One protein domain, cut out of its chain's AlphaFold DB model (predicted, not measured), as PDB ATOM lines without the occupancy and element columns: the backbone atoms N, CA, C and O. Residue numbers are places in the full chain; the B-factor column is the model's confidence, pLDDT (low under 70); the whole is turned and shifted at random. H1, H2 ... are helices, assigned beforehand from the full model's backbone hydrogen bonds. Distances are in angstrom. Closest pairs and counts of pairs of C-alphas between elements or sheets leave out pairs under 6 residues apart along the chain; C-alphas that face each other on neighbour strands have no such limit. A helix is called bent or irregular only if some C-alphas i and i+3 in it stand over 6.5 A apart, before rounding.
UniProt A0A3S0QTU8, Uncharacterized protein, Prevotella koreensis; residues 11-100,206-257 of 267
ATOM      1  N   THR A  11     -11.831 -41.328 -52.392       77.56
ATOM      2  CA  THR A  11     -11.389 -42.158 -51.271       77.56
ATOM      3  C   THR A  11     -10.151 -42.980 -51.615       77.56
ATOM      4  O   THR A  11      -9.296 -43.174 -50.753       77.56
ATOM      5  N   ILE A  12     -10.004 -43.397 -52.879       85.12
ATOM      6  CA  ILE A  12      -8.901 -44.256 -53.323       85.12
ATOM      7  C   ILE A  12      -7.564 -43.519 -53.218       85.12
ATOM      8  O   ILE A  12      -6.623 -44.047 -52.630       85.12
ATOM      9  N   GLY A  13      -7.486 -42.284 -53.726       88.25
ATOM     10  CA  GLY A  13      -6.255 -41.489 -53.679       88.25
ATOM     11  C   GLY A  13      -5.759 -41.292 -52.243       88.25
ATOM     12  O   GLY A  13      -4.621 -41.629 -51.915       88.25
ATOM     13  N   GLN A  14      -6.649 -40.851 -51.354       87.44
ATOM     14  CA  GLN A  14      -6.328 -40.633 -49.941       87.44
ATOM     15  C   GLN A  14      -5.928 -41.925 -49.223       87.44
ATOM     16  O   GLN A  14      -4.955 -41.937 -48.470       87.44
ATOM     17  N   ALA A  15      -6.649 -43.024 -49.465       90.06
ATOM     18  CA  ALA A  15      -6.323 -44.319 -48.878       90.06
ATOM     19  C   ALA A  15      -4.932 -44.790 -49.323       90.06
ATOM     20  O   ALA A  15      -4.124 -45.200 -48.489       90.06
ATOM     21  N   CYS A  16      -4.602 -44.661 -50.612       93.12
ATOM     22  CA  CYS A  16      -3.266 -44.948 -51.132       93.12
ATOM     23  C   CYS A  16      -2.195 -44.072 -50.469       93.12
ATOM     24  O   CYS A  16      -1.138 -44.584 -50.087       93.12
ATOM     25  N   PHE A  17      -2.467 -42.777 -50.271       93.19
ATOM     26  CA  PHE A  17      -1.543 -41.875 -49.584       93.19
ATOM     27  C   PHE A  17      -1.293 -42.300 -48.135       93.19
ATOM     28  O   PHE A  17      -0.147 -42.441 -47.701       93.19
ATOM     29  N   GLN A  18      -2.361 -42.568 -47.385       93.88
ATOM     30  CA  GLN A  18      -2.284 -43.001 -45.992       93.88
ATOM     31  C   GLN A  18      -1.562 -44.341 -45.851       93.88
ATOM     32  O   GLN A  18      -0.683 -44.475 -45.000       93.88
ATOM     33  N   CYS A  19      -1.868 -45.308 -46.718       94.19
ATOM     34  CA  CYS A  19      -1.189 -46.601 -46.766       94.19
ATOM     35  C   CYS A  19       0.300 -46.457 -47.097       94.19
ATOM     36  O   CYS A  19       1.129 -47.125 -46.477       94.19
ATOM     37  N   SER A  20       0.659 -45.564 -48.022       95.38
ATOM     38  CA  SER A  20       2.054 -45.250 -48.342       95.38
ATOM     39  C   SER A  20       2.803 -44.719 -47.117       95.38
ATOM     40  O   SER A  20       3.850 -45.257 -46.740       95.38
ATOM     41  N   LEU A  21       2.238 -43.718 -46.435       94.88
ATOM     42  CA  LEU A  21       2.841 -43.131 -45.240       94.88
ATOM     43  C   LEU A  21       2.939 -44.136 -44.083       94.88
ATOM     44  O   LEU A  21       3.981 -44.200 -43.432       94.88
ATOM     45  N   LEU A  22       1.904 -44.954 -43.857       95.25
ATOM     46  CA  LEU A  22       1.918 -46.046 -42.872       95.25
ATOM     47  C   LEU A  22       3.014 -47.066 -43.178       95.25
ATOM     48  O   LEU A  22       3.776 -47.441 -42.285       95.25
ATOM     49  N   TYR A  23       3.130 -47.492 -44.436       95.00
ATOM     50  CA  TYR A  23       4.150 -48.449 -44.853       95.00
ATOM     51  C   TYR A  23       5.559 -47.915 -44.575       95.00
ATOM     52  O   TYR A  23       6.378 -48.605 -43.962       95.00
ATOM     53  N   ILE A  24       5.830 -46.669 -44.979       94.00
ATOM     54  CA  ILE A  24       7.124 -46.016 -44.752       94.00
ATOM     55  C   ILE A  24       7.384 -45.859 -43.246       94.00
ATOM     56  O   ILE A  24       8.489 -46.147 -42.785       94.00
ATOM     57  N   PHE A  25       6.369 -45.466 -42.468       93.12
ATOM     58  CA  PHE A  25       6.477 -45.298 -41.019       93.12
ATOM     59  C   PHE A  25       6.934 -46.581 -40.314       93.12
ATOM     60  O   PHE A  25       7.866 -46.548 -39.513       93.12
ATOM     61  N   PHE A  26       6.311 -47.721 -40.625       92.31
ATOM     62  CA  PHE A  26       6.626 -48.989 -39.962       92.31
ATOM     63  C   PHE A  26       7.900 -49.662 -40.477       92.31
ATOM     64  O   PHE A  26       8.553 -50.390 -39.729       92.31
ATOM     65  N   ARG A  27       8.259 -49.466 -41.751       92.38
ATOM     66  CA  ARG A  27       9.427 -50.127 -42.354       92.38
ATOM     67  C   ARG A  27      10.736 -49.354 -42.189       92.38
ATOM     68  O   ARG A  27      11.799 -49.971 -42.244       92.38
ATOM     69  N   GLY A  28      10.674 -48.042 -41.974       87.00
ATOM     70  CA  GLY A  28      11.848 -47.198 -41.765       87.00
ATOM     71  C   GLY A  28      12.430 -46.598 -43.049       87.00
ATOM     72  O   GLY A  28      11.797 -46.561 -44.101       87.00
ATOM     73  N   ASP A  29      13.657 -46.090 -42.950       86.31
ATOM     74  CA  ASP A  29      14.275 -45.145 -43.892       86.31
ATOM     75  C   ASP A  29      15.101 -45.789 -45.018       86.31
ATOM     76  O   ASP A  29      15.693 -45.088 -45.843       86.31
ATOM     77  N   LYS A  30      15.136 -47.125 -45.105       90.12
ATOM     78  CA  LYS A  30      15.860 -47.807 -46.187       90.12
ATOM     79  C   LYS A  30      15.244 -47.450 -47.541       90.12
ATOM     80  O   LYS A  30      14.029 -47.537 -47.721       90.12
ATOM     81  N   LYS A  31      16.098 -47.175 -48.537       88.62
ATOM     82  CA  LYS A  31      15.688 -46.794 -49.905       88.62
ATOM     83  C   LYS A  31      14.615 -47.718 -50.492       88.62
ATOM     84  O   LYS A  31      13.613 -47.234 -51.002       88.62
ATOM     85  N   LYS A  32      14.780 -49.042 -50.349       92.31
ATOM     86  CA  LYS A  32      13.800 -50.048 -50.802       92.31
ATOM     87  C   LYS A  32      12.387 -49.776 -50.270       92.31
ATOM     88  O   LYS A  32      11.429 -49.876 -51.025       92.31
ATOM     89  N   HIS A  33      12.250 -49.427 -48.992       92.62
ATOM     90  CA  HIS A  33      10.943 -49.198 -48.373       92.62
ATOM     91  C   HIS A  33      10.319 -47.874 -48.812       92.62
ATOM     92  O   HIS A  33       9.115 -47.817 -49.042       92.62
ATOM     93  N   ILE A  34      11.139 -46.844 -49.013       91.31
ATOM     94  CA  ILE A  34      10.682 -45.567 -49.566       91.31
ATOM     95  C   ILE A  34      10.142 -45.762 -50.990       91.31
ATOM     96  O   ILE A  34       9.051 -45.289 -51.287       91.31
ATOM     97  N   TYR A  35      10.845 -46.509 -51.850       93.38
ATOM     98  CA  TYR A  35      10.373 -46.787 -53.214       93.38
ATOM     99  C   TYR A  35       9.076 -47.600 -53.245       93.38
ATOM    100  O   TYR A  35       8.197 -47.296 -54.045       93.38
ATOM    101  N   ILE A  36       8.918 -48.584 -52.354       94.19
ATOM    102  CA  ILE A  36       7.653 -49.327 -52.234       94.19
ATOM    103  C   ILE A  36       6.525 -48.393 -51.779       94.19
ATOM    104  O   ILE A  36       5.435 -48.441 -52.340       94.19
ATOM    105  N   GLY A  37       6.786 -47.503 -50.818       94.38
ATOM    106  CA  GLY A  37       5.821 -46.481 -50.412       94.38
ATOM    107  C   GLY A  37       5.419 -45.562 -51.570       94.38
ATOM    108  O   GLY A  37       4.231 -45.310 -51.761       94.38
ATOM    109  N   ILE A  38       6.379 -45.109 -52.382       94.44
ATOM    110  CA  ILE A  38       6.093 -44.304 -53.580       94.44
ATOM    111  C   ILE A  38       5.202 -45.086 -54.547       94.44
ATOM    112  O   ILE A  38       4.194 -44.542 -54.975       94.44
ATOM    113  N   LEU A  39       5.510 -46.358 -54.822       94.81
ATOM    114  CA  LEU A  39       4.711 -47.211 -55.710       94.81
ATOM    115  C   LEU A  39       3.258 -47.324 -55.224       94.81
ATOM    116  O   LEU A  39       2.333 -47.155 -56.016       94.81
ATOM    117  N   ILE A  40       3.046 -47.519 -53.916       94.88
ATOM    118  CA  ILE A  40       1.701 -47.530 -53.315       94.88
ATOM    119  C   ILE A  40       0.982 -46.195 -53.561       94.88
ATOM    120  O   ILE A  40      -0.190 -46.192 -53.927       94.88
ATOM    121  N   ALA A  41       1.670 -45.062 -53.394       94.00
ATOM    122  CA  ALA A  41       1.090 -43.749 -53.664       94.00
ATOM    123  C   ALA A  41       0.811 -43.534 -55.163       94.00
ATOM    124  O   ALA A  41      -0.200 -42.935 -55.510       94.00
ATOM    125  N   THR A  42       1.639 -44.064 -56.069       93.50
ATOM    126  CA  THR A  42       1.422 -43.969 -57.521       93.50
ATOM    127  C   THR A  42       0.093 -44.601 -57.936       93.50
ATOM    128  O   THR A  42      -0.579 -44.064 -58.811       93.50
ATOM    129  N   LEU A  43      -0.346 -45.677 -57.269       91.88
ATOM    130  CA  LEU A  43      -1.666 -46.275 -57.514       91.88
ATOM    131  C   LEU A  43      -2.821 -45.296 -57.237       91.88
ATOM    132  O   LEU A  43      -3.862 -45.373 -57.883       91.88
ATOM    133  N   GLY A  44      -2.631 -44.329 -56.336       89.75
ATOM    134  CA  GLY A  44      -3.625 -43.293 -56.059       89.75
ATOM    135  C   GLY A  44      -3.837 -42.316 -57.220       89.75
ATOM    136  O   GLY A  44      -4.894 -41.690 -57.293       89.75
ATOM    137  N   LEU A  45      -2.891 -42.207 -58.167       88.56
ATOM    138  CA  LEU A  45      -3.018 -41.315 -59.330       88.56
ATOM    139  C   LEU A  45      -4.180 -41.724 -60.243       88.56
ATOM    140  O   LEU A  45      -4.772 -40.865 -60.896       88.56
ATOM    141  N   PHE A  46      -4.556 -43.007 -60.232       86.31
ATOM    142  CA  PHE A  46      -5.723 -43.516 -60.956       86.31
ATOM    143  C   PHE A  46      -7.061 -42.980 -60.417       86.31
ATOM    144  O   PHE A  46      -8.078 -43.125 -61.084       86.31
ATOM    145  N   SER A  47      -7.079 -42.315 -59.252       85.25
ATOM    146  CA  SER A  47      -8.272 -41.630 -58.728       85.25
ATOM    147  C   SER A  47      -8.723 -40.456 -59.616       85.25
ATOM    148  O   SER A  47      -9.883 -40.055 -59.552       85.25
ATOM    149  N   GLY A  48      -7.820 -39.865 -60.417       77.00
ATOM    150  CA  GLY A  48      -8.120 -38.727 -61.305       77.00
ATOM    151  C   GLY A  48      -8.419 -37.404 -60.584       77.00
ATOM    152  O   GLY A  48      -8.559 -36.355 -61.210       77.00
ATOM    153  N   LYS A  49      -8.486 -37.408 -59.248       80.00
ATOM    154  CA  LYS A  49      -8.778 -36.213 -58.461       80.00
ATOM    155  C   LYS A  49      -7.587 -35.263 -58.418       80.00
ATOM    156  O   LYS A  49      -6.538 -35.582 -57.863       80.00
ATOM    157  N   SER A  50      -7.828 -34.032 -58.873       79.06
ATOM    158  CA  SER A  50      -6.874 -32.910 -58.829       79.06
ATOM    159  C   SER A  50      -6.117 -32.770 -57.498       79.06
ATOM    160  O   SER A  50      -4.908 -32.556 -57.488       79.06
ATOM    161  N   LYS A  51      -6.811 -32.938 -56.368       80.81
ATOM    162  CA  LYS A  51      -6.219 -32.819 -55.032       80.81
ATOM    163  C   LYS A  51      -5.132 -33.866 -54.753       80.81
ATOM    164  O   LYS A  51      -4.105 -33.548 -54.159       80.81
ATOM    165  N   PHE A  52      -5.301 -35.091 -55.244       88.38
ATOM    166  CA  PHE A  52      -4.331 -36.150 -54.990       88.38
ATOM    167  C   PHE A  52      -2.981 -35.860 -55.665       88.38
ATOM    168  O   PHE A  52      -1.932 -36.178 -55.106       88.38
ATOM    169  N   TYR A  53      -2.971 -35.171 -56.815       87.75
ATOM    170  CA  TYR A  53      -1.714 -34.737 -57.437       87.75
ATOM    171  C   TYR A  53      -0.896 -33.834 -56.503       87.75
ATOM    172  O   TYR A  53       0.324 -33.974 -56.441       87.75
ATOM    173  N   GLY A  54      -1.549 -32.962 -55.725       88.31
ATOM    174  CA  GLY A  54      -0.883 -32.120 -54.728       88.31
ATOM    175  C   GLY A  54      -0.221 -32.932 -53.611       88.31
ATOM    176  O   GLY A  54       0.954 -32.719 -53.303       88.31
ATOM    177  N   GLU A  55      -0.936 -33.910 -53.046       90.44
ATOM    178  CA  GLU A  55      -0.398 -34.819 -52.021       90.44
ATOM    179  C   GLU A  55       0.773 -35.661 -52.563       90.44
ATOM    180  O   GLU A  55       1.803 -35.818 -51.902       90.44
ATOM    181  N   TYR A  56       0.659 -36.148 -53.800       92.12
ATOM    182  CA  TYR A  56       1.699 -36.940 -54.452       92.12
ATOM    183  C   TYR A  56       2.978 -36.126 -54.716       92.12
ATOM    184  O   TYR A  56       4.082 -36.576 -54.393       92.12
ATOM    185  N   VAL A  57       2.842 -34.896 -55.228       91.00
ATOM    186  CA  VAL A  57       3.966 -33.958 -55.417       91.00
ATOM    187  C   VAL A  57       4.630 -33.634 -54.081       91.00
ATOM    188  O   VAL A  57       5.860 -33.628 -53.992       91.00
ATOM    189  N   MET A  58       3.840 -33.428 -53.024       90.31
ATOM    190  CA  MET A  58       4.363 -33.227 -51.675       90.31
ATOM    191  C   MET A  58       5.196 -34.430 -51.215       90.31
ATOM    192  O   MET A  58       6.304 -34.237 -50.719       90.31
ATOM    193  N   LEU A  59       4.730 -35.666 -51.411       92.00
ATOM    194  CA  LEU A  59       5.490 -36.859 -51.026       92.00
ATOM    195  C   LEU A  59       6.831 -36.948 -51.758       92.00
ATOM    196  O   LEU A  59       7.864 -37.140 -51.114       92.00
ATOM    197  N   ILE A  60       6.847 -36.736 -53.076       90.75
ATOM    198  CA  ILE A  60       8.090 -36.714 -53.862       90.75
ATOM    199  C   ILE A  60       9.020 -35.604 -53.351       90.75
ATOM    200  O   ILE A  60      10.190 -35.857 -53.050       90.75
ATOM    201  N   GLY A  61       8.499 -34.387 -53.176       85.94
ATOM    202  CA  GLY A  61       9.266 -33.249 -52.675       85.94
ATOM    203  C   GLY A  61       9.891 -33.520 -51.304       85.94
ATOM    204  O   GLY A  61      11.077 -33.275 -51.095       85.94
ATOM    205  N   PHE A  62       9.142 -34.108 -50.374       83.69
ATOM    206  CA  PHE A  62       9.636 -34.415 -49.030       83.69
ATOM    207  C   PHE A  62      10.649 -35.562 -49.016       83.69
ATOM    208  O   PHE A  62      11.589 -35.549 -48.212       83.69
ATOM    209  N   VAL A  63      10.499 -36.548 -49.899       83.81
ATOM    210  CA  VAL A  63      11.469 -37.639 -50.031       83.81
ATOM    211  C   VAL A  63      12.803 -37.113 -50.564       83.81
ATOM    212  O   VAL A  63      13.833 -37.376 -49.937       83.81
ATOM    213  N   PHE A  64      12.795 -36.328 -51.647       80.44
ATOM    214  CA  PHE A  64      14.017 -35.965 -52.379       80.44
ATOM    215  C   PHE A  64      14.621 -34.602 -52.007       80.44
ATOM    216  O   PHE A  64      15.848 -34.486 -51.939       80.44
ATOM    217  N   LEU A  65      13.807 -33.574 -51.741       75.31
ATOM    218  CA  LEU A  65      14.293 -32.204 -51.498       75.31
ATOM    219  C   LEU A  65      14.668 -31.972 -50.030       75.31
ATOM    220  O   LEU A  65      15.637 -31.270 -49.730       75.31
ATOM    221  N   LEU A  66      13.949 -32.592 -49.092       73.94
ATOM    222  CA  LEU A  66      14.175 -32.375 -47.662       73.94
ATOM    223  C   LEU A  66      15.235 -33.312 -47.100       73.94
ATOM    224  O   LEU A  66      14.937 -34.341 -46.505       73.94
ATOM    225  N   LYS A  67      16.509 -32.950 -47.248       76.69
ATOM    226  CA  LYS A  67      17.616 -33.699 -46.625       76.69
ATOM    227  C   LYS A  67      17.784 -33.398 -45.134       76.69
ATOM    228  O   LYS A  67      18.299 -34.233 -44.403       76.69
ATOM    229  N   ASN A  68      17.313 -32.236 -44.684       75.25
ATOM    230  CA  ASN A  68      17.416 -31.760 -43.307       75.25
ATOM    231  C   ASN A  68      16.056 -31.253 -42.806       75.25
ATOM    232  O   ASN A  68      15.146 -31.000 -43.596       75.25
ATOM    233  N   LYS A  69      15.921 -31.080 -41.487       79.06
ATOM    234  CA  LYS A  69      14.757 -30.402 -40.897       79.06
ATOM    235  C   LYS A  69      14.670 -28.952 -41.374       79.06
ATOM    236  O   LYS A  69      15.704 -28.309 -41.565       79.06
ATOM    237  N   PHE A  70      13.447 -28.427 -41.475       73.00
ATOM    238  CA  PHE A  70      13.243 -27.019 -41.795       73.00
ATOM    239  C   PHE A  70      13.823 -26.145 -40.687       73.00
ATOM    240  O   PHE A  70      13.492 -26.300 -39.511       73.00
ATOM    241  N   ARG A  71      14.697 -25.219 -41.078       71.38
ATOM    242  CA  ARG A  71      15.173 -24.144 -40.210       71.38
ATOM    243  C   ARG A  71      14.643 -22.845 -40.789       71.38
ATOM    244  O   ARG A  71      15.045 -22.467 -41.884       71.38
ATOM    245  N   LEU A  72      13.776 -22.163 -40.044       65.94
ATOM    246  CA  LEU A  72      13.156 -20.898 -40.464       65.94
ATOM    247  C   LEU A  72      14.167 -19.745 -40.632       65.94
ATOM    248  O   LEU A  72      13.805 -18.691 -41.122       65.94
ATOM    249  N   ASN A  73      15.441 -19.948 -40.289       70.12
ATOM    250  CA  ASN A  73      16.496 -18.946 -40.470       70.12
ATOM    251  C   ASN A  73      17.334 -19.182 -41.740       70.12
ATOM    252  O   ASN A  73      18.286 -18.451 -41.983       70.12
ATOM    253  N   ASN A  74      17.046 -20.229 -42.521       79.00
ATOM    254  CA  ASN A  74      17.830 -20.577 -43.703       79.00
ATOM    255  C   ASN A  74      17.081 -20.204 -44.988       79.00
ATOM    256  O   ASN A  74      16.011 -20.753 -45.258       79.00
ATOM    257  N   LEU A  75      17.683 -19.347 -45.819       82.31
ATOM    258  CA  LEU A  75      17.143 -18.955 -47.125       82.31
ATOM    259  C   LEU A  75      16.830 -20.176 -48.006       82.31
ATOM    260  O   LEU A  75      15.798 -20.219 -48.670       82.31
ATOM    261  N   LEU A  76      17.663 -21.220 -47.944       81.12
ATOM    262  CA  LEU A  76      17.453 -22.442 -48.722       81.12
ATOM    263  C   LEU A  76      16.154 -23.168 -48.335       81.12
ATOM    264  O   LEU A  76      15.492 -23.741 -49.196       81.12
ATOM    265  N   SER A  77      15.756 -23.128 -47.059       78.62
ATOM    266  CA  SER A  77      14.488 -23.715 -46.610       78.62
ATOM    267  C   SER A  77      13.283 -22.960 -47.174       78.62
ATOM    268  O   SER A  77      12.311 -23.601 -47.566       78.62
ATOM    269  N   TYR A  78      13.361 -21.631 -47.290       82.00
ATOM    270  CA  TYR A  78      12.322 -20.835 -47.948       82.00
ATOM    271  C   TYR A  78      12.223 -21.139 -49.443       82.00
ATOM    272  O   TYR A  78      11.120 -21.341 -49.941       82.00
ATOM    273  N   ILE A  79      13.360 -21.261 -50.135       84.69
ATOM    274  CA  ILE A  79      13.393 -21.638 -51.557       84.69
ATOM    275  C   ILE A  79      12.766 -23.024 -51.763       84.69
ATOM    276  O   ILE A  79      11.959 -23.202 -52.669       84.69
ATOM    277  N   GLN A  80      13.081 -24.000 -50.904       81.44
ATOM    278  CA  GLN A  80      12.510 -25.350 -50.983       81.44
ATOM    279  C   GLN A  80      10.992 -25.366 -50.767       81.44
ATOM    280  O   GLN A  80      10.282 -26.063 -51.490       81.44
ATOM    281  N   ILE A  81      10.492 -24.604 -49.789       82.19
ATOM    282  CA  ILE A  81       9.051 -24.471 -49.542       82.19
ATOM    283  C   ILE A  81       8.380 -23.779 -50.729       82.19
ATOM    284  O   ILE A  81       7.376 -24.279 -51.224       82.19
ATOM    285  N   GLY A  82       8.956 -22.677 -51.219       85.19
ATOM    286  CA  GLY A  82       8.446 -21.946 -52.377       85.19
ATOM    287  C   GLY A  82       8.365 -22.825 -53.622       85.19
ATOM    288  O   GLY A  82       7.313 -22.901 -54.245       85.19
ATOM    289  N   ALA A  83       9.427 -23.574 -53.929       86.69
ATOM    290  CA  ALA A  83       9.446 -24.512 -55.049       86.69
ATOM    291  C   ALA A  83       8.366 -25.598 -54.921       86.69
ATOM    292  O   ALA A  83       7.699 -25.923 -55.903       86.69
ATOM    293  N   LEU A  84       8.158 -26.134 -53.715       85.94
ATOM    294  CA  LEU A  84       7.134 -27.148 -53.459       85.94
ATOM    295  C   LEU A  84       5.716 -26.578 -53.613       85.94
ATOM    296  O   LEU A  84       4.871 -27.218 -54.234       85.94
ATOM    297  N   VAL A  85       5.465 -25.366 -53.110       86.44
ATOM    298  CA  VAL A  85       4.180 -24.670 -53.285       86.44
ATOM    299  C   VAL A  85       3.922 -24.374 -54.762       86.44
ATOM    300  O   VAL A  85       2.846 -24.698 -55.259       86.44
ATOM    301  N   CYS A  86       4.910 -23.842 -55.489       87.12
ATOM    302  CA  CYS A  86       4.799 -23.591 -56.927       87.12
ATOM    303  C   CYS A  86       4.497 -24.876 -57.707       87.12
ATOM    304  O   CYS A  86       3.634 -24.866 -58.581       87.12
ATOM    305  N   ALA A  87       5.151 -25.992 -57.367       87.19
ATOM    306  CA  ALA A  87       4.887 -27.282 -58.000       87.19
ATOM    307  C   ALA A  87       3.450 -27.765 -57.741       87.19
ATOM    308  O   ALA A  87       2.761 -28.159 -58.678       87.19
ATOM    309  N   ILE A  88       2.961 -27.688 -56.498       86.44
ATOM    310  CA  ILE A  88       1.576 -28.062 -56.169       86.44
ATOM    311  C   ILE A  88       0.583 -27.197 -56.954       86.44
ATOM    312  O   ILE A  88      -0.345 -27.731 -57.564       86.44
ATOM    313  N   VAL A  89       0.781 -25.877 -56.974       86.25
ATOM    314  CA  VAL A  89      -0.101 -24.948 -57.700       86.25
ATOM    315  C   VAL A  89      -0.070 -25.233 -59.197       86.25
ATOM    316  O   VAL A  89      -1.128 -25.283 -59.809       86.25
ATOM    317  N   PHE A  90       1.100 -25.504 -59.777       87.38
ATOM    318  CA  PHE A  90       1.231 -25.851 -61.192       87.38
ATOM    319  C   PHE A  90       0.384 -27.079 -61.563       87.38
ATOM    320  O   PHE A  90      -0.428 -27.013 -62.483       87.38
ATOM    321  N   PHE A  91       0.497 -28.173 -60.803       84.12
ATOM    322  CA  PHE A  91      -0.275 -29.398 -61.062       84.12
ATOM    323  C   PHE A  91      -1.769 -29.276 -60.730       84.12
ATOM    324  O   PHE A  91      -2.577 -30.046 -61.245       84.12
ATOM    325  N   THR A  92      -2.155 -28.322 -59.884       84.56
ATOM    326  CA  THR A  92      -3.555 -28.110 -59.470       84.56
ATOM    327  C   THR A  92      -4.190 -26.860 -60.083       84.56
ATOM    328  O   THR A  92      -5.333 -26.531 -59.755       84.56
ATOM    329  N   TRP A  93      -3.494 -26.200 -61.021       84.94
ATOM    330  CA  TRP A  93      -3.829 -24.862 -61.513       84.94
ATOM    331  C   TRP A  93      -5.252 -24.759 -62.044       84.94
ATOM    332  O   TRP A  93      -5.959 -23.824 -61.698       84.94
ATOM    333  N   TYR A  94      -5.708 -25.743 -62.821       83.94
ATOM    334  CA  TYR A  94      -7.045 -25.715 -63.417       83.94
ATOM    335  C   TYR A  94      -8.156 -25.552 -62.363       83.94
ATOM    336  O   TYR A  94      -9.000 -24.663 -62.467       83.94
ATOM    337  N   LYS A  95      -8.127 -26.366 -61.299       81.81
ATOM    338  CA  LYS A  95      -9.104 -26.270 -60.203       81.81
ATOM    339  C   LYS A  95      -8.822 -25.084 -59.284       81.81
ATOM    340  O   LYS A  95      -9.766 -24.484 -58.781       81.81
ATOM    341  N   PHE A  96      -7.552 -24.736 -59.076       81.69
ATOM    342  CA  PHE A  96      -7.181 -23.558 -58.297       81.69
ATOM    343  C   PHE A  96      -7.731 -22.275 -58.935       81.69
ATOM    344  O   PHE A  96      -8.393 -21.498 -58.256       81.69
ATOM    345  N   ASN A  97      -7.544 -22.095 -60.242       84.69
ATOM    346  CA  ASN A  97      -8.060 -20.962 -60.999       84.69
ATOM    347  C   ASN A  97      -9.591 -20.909 -60.939       84.69
ATOM    348  O   ASN A  97     -10.146 -19.889 -60.535       84.69
ATOM    349  N   ALA A  98     -10.268 -22.024 -61.232       81.31
ATOM    350  CA  ALA A  98     -11.729 -22.086 -61.216       81.31
ATOM    351  C   ALA A  98     -12.332 -21.694 -59.853       81.31
ATOM    352  O   ALA A  98     -13.291 -20.927 -59.796       81.31
ATOM    353  N   TYR A  99     -11.768 -22.183 -58.740       80.88
ATOM    354  CA  TYR A  99     -12.339 -21.945 -57.409       80.88
ATOM    355  C   TYR A  99     -11.799 -20.706 -56.691       80.88
ATOM    356  O   TYR A  99     -12.526 -20.146 -55.881       80.88
ATOM    357  N   TYR A 100     -10.557 -20.286 -56.933       80.19
ATOM    358  CA  TYR A 100      -9.882 -19.259 -56.122       80.19
ATOM    359  C   TYR A 100      -9.455 -18.014 -56.900       80.19
ATOM    360  O   TYR A 100      -9.096 -17.019 -56.278       80.19
ATOM    361  N   SER A 206      13.212 -36.139 -33.223       86.00
ATOM    362  CA  SER A 206      14.632 -36.276 -33.599       86.00
ATOM    363  C   SER A 206      14.832 -37.011 -34.928       86.00
ATOM    364  O   SER A 206      15.626 -36.564 -35.752       86.00
ATOM    365  N   ASN A 207      14.095 -38.103 -35.142       88.62
ATOM    366  CA  ASN A 207      14.181 -38.925 -36.345       88.62
ATOM    367  C   ASN A 207      13.635 -38.167 -37.572       88.62
ATOM    368  O   ASN A 207      12.472 -37.764 -37.596       88.62
ATOM    369  N   LEU A 208      14.468 -37.985 -38.601       88.50
ATOM    370  CA  LEU A 208      14.109 -37.201 -39.785       88.50
ATOM    371  C   LEU A 208      12.930 -37.804 -40.565       88.50
ATOM    372  O   LEU A 208      12.098 -37.053 -41.068       88.50
ATOM    373  N   LEU A 209      12.830 -39.133 -40.648       90.06
ATOM    374  CA  LEU A 209      11.730 -39.806 -41.336       90.06
ATOM    375  C   LEU A 209      10.395 -39.508 -40.649       90.06
ATOM    376  O   LEU A 209       9.463 -39.035 -41.296       90.06
ATOM    377  N   ASN A 210      10.327 -39.693 -39.330       91.31
ATOM    378  CA  ASN A 210       9.118 -39.406 -38.551       91.31
ATOM    379  C   ASN A 210       8.743 -37.922 -38.615       91.31
ATOM    380  O   ASN A 210       7.563 -37.591 -38.689       91.31
ATOM    381  N   TYR A 211       9.739 -37.032 -38.625       92.50
ATOM    382  CA  TYR A 211       9.525 -35.600 -38.820       92.50
ATOM    383  C   TYR A 211       8.865 -35.315 -40.177       92.50
ATOM    384  O   TYR A 211       7.855 -34.614 -40.225       92.50
ATOM    385  N   LYS A 212       9.387 -35.895 -41.269       91.75
ATOM    386  CA  LYS A 212       8.808 -35.742 -42.613       91.75
ATOM    387  C   LYS A 212       7.381 -36.274 -42.669       91.75
ATOM    388  O   LYS A 212       6.515 -35.578 -43.177       91.75
ATOM    389  N   ILE A 213       7.136 -37.472 -42.135       93.38
ATOM    390  CA  ILE A 213       5.805 -38.098 -42.127       93.38
ATOM    391  C   ILE A 213       4.806 -37.235 -41.360       93.38
ATOM    392  O   ILE A 213       3.726 -36.954 -41.873       93.38
ATOM    393  N   ALA A 214       5.174 -36.763 -40.168       94.81
ATOM    394  CA  ALA A 214       4.308 -35.911 -39.365       94.81
ATOM    395  C   ALA A 214       3.982 -34.589 -40.080       94.81
ATOM    396  O   ALA A 214       2.835 -34.144 -40.073       94.81
ATOM    397  N   LEU A 215       4.974 -33.984 -40.739       93.19
ATOM    398  CA  LEU A 215       4.786 -32.741 -41.481       93.19
ATOM    399  C   LEU A 215       3.941 -32.956 -42.747       93.19
ATOM    400  O   LEU A 215       3.054 -32.153 -43.013       93.19
ATOM    401  N   MET A 216       4.136 -34.066 -43.466       93.19
ATOM    402  CA  MET A 216       3.277 -34.464 -44.588       93.19
ATOM    403  C   MET A 216       1.831 -34.701 -44.142       93.19
ATOM    404  O   MET A 216       0.924 -34.232 -44.813       93.19
ATOM    405  N   CYS A 217       1.592 -35.354 -42.998       94.88
ATOM    406  CA  CYS A 217       0.235 -35.535 -42.464       94.88
ATOM    407  C   CYS A 217      -0.421 -34.197 -42.105       94.88
ATOM    408  O   CYS A 217      -1.593 -33.985 -42.400       94.88
ATOM    409  N   MET A 218       0.334 -33.285 -41.482       94.44
ATOM    410  CA  MET A 218      -0.141 -31.934 -41.177       94.44
ATOM    411  C   MET A 218      -0.527 -31.192 -42.464       94.44
ATOM    412  O   MET A 218      -1.645 -30.699 -42.562       94.44
ATOM    413  N   LEU A 219       0.361 -31.151 -43.460       92.00
ATOM    414  CA  LEU A 219       0.102 -30.485 -44.738       92.00
ATOM    415  C   LEU A 219      -1.045 -31.131 -45.526       92.00
ATOM    416  O   LEU A 219      -1.875 -30.399 -46.053       92.00
ATOM    417  N   ALA A 220      -1.133 -32.465 -45.558       92.06
ATOM    418  CA  ALA A 220      -2.245 -33.189 -46.176       92.06
ATOM    419  C   ALA A 220      -3.576 -32.802 -45.526       92.06
ATOM    420  O   ALA A 220      -4.524 -32.477 -46.229       92.06
ATOM    421  N   LEU A 221      -3.630 -32.725 -44.190       93.19
ATOM    422  CA  LEU A 221      -4.815 -32.245 -43.482       93.19
ATOM    423  C   LEU A 221      -5.158 -30.806 -43.877       93.19
ATOM    424  O   LEU A 221      -6.305 -30.549 -44.211       93.19
ATOM    425  N   PHE A 222      -4.209 -29.865 -43.906       92.00
ATOM    426  CA  PHE A 222      -4.494 -28.497 -44.373       92.00
ATOM    427  C   PHE A 222      -5.027 -28.462 -45.805       92.00
ATOM    428  O   PHE A 222      -6.016 -27.783 -46.066       92.00
ATOM    429  N   PHE A 223      -4.396 -29.206 -46.708       87.81
ATOM    430  CA  PHE A 223      -4.780 -29.262 -48.109       87.81
ATOM    431  C   PHE A 223      -6.185 -29.851 -48.292       87.81
ATOM    432  O   PHE A 223      -7.026 -29.276 -48.983       87.81
ATOM    433  N   GLU A 224      -6.479 -30.930 -47.573       88.69
ATOM    434  CA  GLU A 224      -7.812 -31.513 -47.489       88.69
ATOM    435  C   GLU A 224      -8.829 -30.546 -46.892       88.69
ATOM    436  O   GLU A 224      -9.943 -30.477 -47.384       88.69
ATOM    437  N   GLY A 225      -8.456 -29.740 -45.896       89.56
ATOM    438  CA  GLY A 225      -9.366 -28.754 -45.316       89.56
ATOM    439  C   GLY A 225      -9.783 -27.643 -46.284       89.56
ATOM    440  O   GLY A 225     -10.888 -27.110 -46.166       89.56
ATOM    441  N   VAL A 226      -8.915 -27.311 -47.247       88.38
ATOM    442  CA  VAL A 226      -9.215 -26.351 -48.320       88.38
ATOM    443  C   VAL A 226     -10.165 -26.957 -49.355       88.38
ATOM    444  O   VAL A 226     -11.023 -26.255 -49.895       88.38
ATOM    445  N   ALA A 227      -9.987 -28.241 -49.668       82.62
ATOM    446  CA  ALA A 227     -10.564 -28.862 -50.858       82.62
ATOM    447  C   ALA A 227     -11.719 -29.848 -50.599       82.62
ATOM    448  O   ALA A 227     -12.408 -30.185 -51.565       82.62
ATOM    449  N   ASP A 228     -11.894 -30.319 -49.361       85.88
ATOM    450  CA  ASP A 228     -12.850 -31.357 -48.948       85.88
ATOM    451  C   ASP A 228     -13.224 -31.207 -47.449       85.88
ATOM    452  O   ASP A 228     -12.697 -30.372 -46.707       85.88
ATOM    453  N   THR A 229     -14.125 -32.056 -46.961       85.12
ATOM    454  CA  THR A 229     -14.546 -32.161 -45.554       85.12
ATOM    455  C   THR A 229     -13.857 -33.306 -44.808       85.12
ATOM    456  O   THR A 229     -14.351 -33.796 -43.791       85.12
ATOM    457  N   SER A 230     -12.677 -33.739 -45.263       84.31
ATOM    458  CA  SER A 230     -11.959 -34.890 -44.691       84.31
ATOM    459  C   SER A 230     -11.675 -34.769 -43.187       84.31
ATOM    460  O   SER A 230     -11.619 -35.790 -42.511       84.31
ATOM    461  N   TYR A 231     -11.580 -33.553 -42.632       83.69
ATOM    462  CA  TYR A 231     -11.484 -33.318 -41.180       83.69
ATOM    463  C   TYR A 231     -12.657 -33.890 -40.370       83.69
ATOM    464  O   TYR A 231     -12.466 -34.265 -39.217       83.69
ATOM    465  N   LEU A 232     -13.856 -33.923 -40.955       81.19
ATOM    466  CA  LEU A 232     -15.106 -34.325 -40.302       81.19
ATOM    467  C   LEU A 232     -15.532 -35.754 -40.670       81.19
ATOM    468  O   LEU A 232     -16.587 -36.210 -40.237       81.19
ATOM    469  N   SER A 233     -14.738 -36.467 -41.473       80.69
ATOM    470  CA  SER A 233     -15.061 -37.813 -41.950       80.69
ATOM    471  C   SER A 233     -13.943 -38.815 -41.656       80.69
ATOM    472  O   SER A 233     -12.823 -38.454 -41.294       80.69
ATOM    473  N   GLY A 234     -14.231 -40.107 -41.853       81.25
ATOM    474  CA  GLY A 234     -13.241 -41.182 -41.690       81.25
ATOM    475  C   GLY A 234     -11.986 -41.017 -42.545       81.25
ATOM    476  O   GLY A 234     -10.913 -41.473 -42.158       81.25
ATOM    477  N   LYS A 235     -12.098 -40.278 -43.652       82.81
ATOM    478  CA  LYS A 235     -11.006 -40.008 -44.584       82.81
ATOM    479  C   LYS A 235      -9.829 -39.298 -43.914       82.81
ATOM    480  O   LYS A 235      -8.690 -39.661 -44.166       82.81
ATOM    481  N   GLY A 236     -10.066 -38.323 -43.033       86.81
ATOM    482  CA  GLY A 236      -8.990 -37.585 -42.356       86.81
ATOM    483  C   GLY A 236      -8.402 -38.294 -41.134       86.81
ATOM    484  O   GLY A 236      -7.302 -37.948 -40.697       86.81
ATOM    485  N   MET A 237      -9.093 -39.300 -40.583       89.81
ATOM    486  CA  MET A 237      -8.668 -39.971 -39.347       89.81
ATOM    487  C   MET A 237      -7.287 -40.621 -39.478       89.81
ATOM    488  O   MET A 237      -6.474 -40.516 -38.557       89.81
ATOM    489  N   GLY A 238      -6.982 -41.225 -40.633       91.25
ATOM    490  CA  GLY A 238      -5.684 -41.857 -40.886       91.25
ATOM    491  C   GLY A 238      -4.509 -40.887 -40.733       91.25
ATOM    492  O   GLY A 238      -3.493 -41.232 -40.125       91.25
ATOM    493  N   TYR A 239      -4.667 -39.638 -41.182       93.75
ATOM    494  CA  TYR A 239      -3.652 -38.595 -41.012       93.75
ATOM    495  C   TYR A 239      -3.466 -38.189 -39.551       93.75
ATOM    496  O   TYR A 239      -2.329 -38.046 -39.100       93.75
ATOM    497  N   PHE A 240      -4.554 -38.046 -38.788       94.38
ATOM    498  CA  PHE A 240      -4.464 -37.739 -37.359       94.38
ATOM    499  C   PHE A 240      -3.788 -38.862 -36.566       94.38
ATOM    500  O   PHE A 240      -2.948 -38.583 -35.706       94.38
ATOM    501  N   MET A 241      -4.103 -40.123 -36.873       93.94
ATOM    502  CA  MET A 241      -3.482 -41.285 -36.232       93.94
ATOM    503  C   MET A 241      -1.982 -41.354 -36.528       93.94
ATOM    504  O   MET A 241      -1.175 -41.441 -35.600       93.94
ATOM    505  N   LEU A 242      -1.595 -41.239 -37.801       94.38
ATOM    506  CA  LEU A 242      -0.192 -41.203 -38.220       94.38
ATOM    507  C   LEU A 242       0.579 -40.051 -37.573       94.38
ATOM    508  O   LEU A 242       1.675 -40.252 -37.046       94.38
ATOM    509  N   LEU A 243      -0.009 -38.853 -37.564       95.25
ATOM    510  CA  LEU A 243       0.558 -37.678 -36.912       95.25
ATOM    511  C   LEU A 243       0.810 -37.943 -35.419       95.25
ATOM    512  O   LEU A 243       1.907 -37.689 -34.916       95.25
ATOM    513  N   ALA A 244      -0.180 -38.500 -34.715       94.00
ATOM    514  CA  ALA A 244      -0.061 -38.836 -33.300       94.00
ATOM    515  C   ALA A 244       1.026 -39.894 -33.046       94.00
ATOM    516  O   ALA A 244       1.823 -39.748 -32.115       94.00
ATOM    517  N   MET A 245       1.105 -40.929 -33.885       93.31
ATOM    518  CA  MET A 245       2.119 -41.983 -33.791       93.31
ATOM    519  C   MET A 245       3.533 -41.448 -34.034       93.31
ATOM    520  O   MET A 245       4.442 -41.755 -33.258       93.31
ATOM    521  N   ALA A 246       3.724 -40.602 -35.047       92.56
ATOM    522  CA  ALA A 246       5.020 -40.008 -35.367       92.56
ATOM    523  C   ALA A 246       5.531 -39.084 -34.246       92.56
ATOM    524  O   ALA A 246       6.711 -39.130 -33.867       92.56
ATOM    525  N   ILE A 247       4.626 -38.302 -33.650       91.62
ATOM    526  CA  ILE A 247       4.925 -37.474 -32.478       91.62
ATOM    527  C   ILE A 247       5.256 -38.360 -31.266       91.62
ATOM    528  O   ILE A 247       6.306 -38.187 -30.640       91.62
ATOM    529  N   ARG A 248       4.402 -39.337 -30.930       87.69
ATOM    530  CA  ARG A 248       4.552 -40.164 -29.717       87.69
ATOM    531  C   ARG A 248       5.768 -41.083 -29.769       87.69
ATOM    532  O   ARG A 248       6.476 -41.187 -28.768       87.69
ATOM    533  N   GLY A 249       6.055 -41.693 -30.921       75.25
ATOM    534  CA  GLY A 249       7.240 -42.535 -31.108       75.25
ATOM    535  C   GLY A 249       8.533 -41.801 -30.736       75.25
ATOM    536  O   GLY A 249       9.432 -42.370 -30.120       75.25
ATOM    537  N   SER A 250       8.581 -40.494 -30.993       65.75
ATOM    538  CA  SER A 250       9.728 -39.642 -30.672       65.75
ATOM    539  C   SER A 250       9.868 -39.346 -29.173       65.75
ATOM    540  O   SER A 250      10.985 -39.315 -28.650       65.75
ATOM    541  N   TYR A 251       8.751 -39.172 -28.458       63.97
ATOM    542  CA  TYR A 251       8.754 -38.986 -27.002       63.97
ATOM    543  C   TYR A 251       9.248 -40.243 -26.266       63.97
ATOM    544  O   TYR A 251      10.062 -40.127 -25.345       63.97
ATOM    545  N   THR A 252       8.821 -41.436 -26.695       65.31
ATOM    546  CA  THR A 252       9.234 -42.712 -26.085       65.31
ATOM    547  C   THR A 252      10.737 -42.955 -26.232       65.31
ATOM    548  O   THR A 252      11.405 -43.262 -25.244       65.31
ATOM    549  N   ILE A 253      11.295 -42.742 -27.431       62.72
ATOM    550  CA  ILE A 253      12.740 -42.892 -27.682       62.72
ATOM    551  C   ILE A 253      13.543 -41.919 -26.808       62.72
ATOM    552  O   ILE A 253      14.522 -42.309 -26.174       62.72
ATOM    553  N   ARG A 254      13.106 -40.656 -26.703       61.56
ATOM    554  CA  ARG A 254      13.789 -39.653 -25.873       61.56
ATOM    555  C   ARG A 254      13.762 -40.005 -24.385       61.56
ATOM    556  O   ARG A 254      14.761 -39.787 -23.704       61.56
ATOM    557  N   LYS A 255      12.641 -40.532 -23.877       66.50
ATOM    558  CA  LYS A 255      12.528 -40.988 -22.483       66.50
ATOM    559  C   LYS A 255      13.486 -42.152 -22.214       66.50
ATOM    560  O   LYS A 255      14.222 -42.091 -21.237       66.50
ATOM    561  N   LYS A 256      13.542 -43.142 -23.113       66.31
ATOM    562  CA  LYS A 256      14.460 -44.289 -23.007       66.31
ATOM    563  C   LYS A 256      15.931 -43.856 -23.010       66.31
ATOM    564  O   LYS A 256      16.679 -44.250 -22.128       66.31
ATOM    565  N   ASN A 257      16.322 -42.968 -23.925       68.88
ATOM    566  CA  ASN A 257      17.699 -42.463 -23.990       68.88
ATOM    567  C   ASN A 257      18.098 -41.658 -22.744       68.88
ATOM    568  O   ASN A 257      19.255 -41.701 -22.342       68.88
TER     569      ASN A 257
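What this domain is: This is residues 11 to 100 and 206 to 257 of the 267 residues of an uncharacterized protein of Prevotella koreensis (UniProt A0A3S0QTU8). Six helices run nearly along one axis: H1, H3 and H5 form a triangle at the core, H2 packs in the angle of H1 and H3, H6 packs on H1 and H5, and H4 covers another side of H3, its end kinked sharply away. H1, H2, H3, H5 and H6 make an up-and-down bundle, helices side by side with each running against the one before it, while H4 touches H3 alone. The printed part has 142 residues, with six named helices in the order H1 to H6 and no named strand, and its class is all helix. The whole is compact, with a radius of gyration of the C-alphas of 15.1 A and spans of 52 by 37 by 30 A.

How they stand to each other: H1, residues 11 to 27, and H3, residues 50 to 64, are the hubs, touching four other helices each. H1 touches H2, residues 31 to 47, opposite ways at a shallow tilt of 6 degrees; their closest C-alphas, of Gly 13 and Gly 44, are 4.0 A apart. H1 and H2 form a hairpin, and so do H2 and H3, which touch at a shallow tilt of 12 degrees with the C-alphas of Leu 45 and Phe 52 closest at 6.9 A. H1 touches H3 with residues 13 to 17 alone, the closest C-alphas being those of Gly 13 and Phe 52 at 5.8 A. H3 forms a further hairpin with H4, residues 75 to 100, which touches it with residues 84 to 95 alone; the closest C-alphas, of Gly 54 and Ile 88, are 5.0 A apart. H4 is irregular, with C-alphas 91 and 94 8.1 A apart, and has a kink of 86 degrees near residue 94. H5, residues 208 to 227, touches H3 at a shallow tilt of 17 degrees, with the C-alphas of Glu 55 and Ala 220 closest at 6.3 A. H5 also touches H1, with residues 209 to 213 alone; the closest C-alphas are those of Leu 21 and Ile 213, 6.6 A apart. H6, residues 234 to 257, forms a hairpin with H5 at a shallow tilt of 24 degrees, opposite ways, with the C-alphas of Ala 214 and Leu 243 closest at 4.8 A. H6 touches H1 with residues 235 to 246 alone, the same way; the C-alphas of Gln 18 and Gly 238 come closest at 6.2 A. H6 is irregular, but only just: C-alphas 235 and 238 are 6.7 A apart. Among the pairs that are apart are H2 and H5, H4 and H5, and H4 and H6. Every O i to N i+4 pair is within hydrogen-bond range in H1 and H5; the counts are 9 of 13 in H2, 10 of 11 in H3, 20 of 22 in H4 and 17 of 20 in H6.

Where its parts are: H1 begins at C-alpha 11, (-11.389, -42.158, -51.271), and is 24.0 A from first to last C-alpha. H2 measures 26.0 A and H3 22.1 A. H4, the longest helix by residues with 26, spans 28.5 A and ends at C-alpha 100, (-9.882, -19.259, -56.122). H5 measures 28.3 A. H6 measures 35.7 A and ends at C-alpha 257, (17.699, -42.463, -23.990).

The domain as a whole: The two C-alphas farthest apart, of Ala 98 and Asn 257, are 51.6 A apart. Residues 101 to 205 are not printed, and C-alphas 100 and 206 are 37.4 A apart across the cut. The links H1 to H2 and H2 to H3 are tight; H3 to H4 and H5 to H6 are short, and residues 71 to 76 stand free. The mean pLDDT of the printed part is 86.0, and it is under 70 at residue 72 and residues 250 to 257.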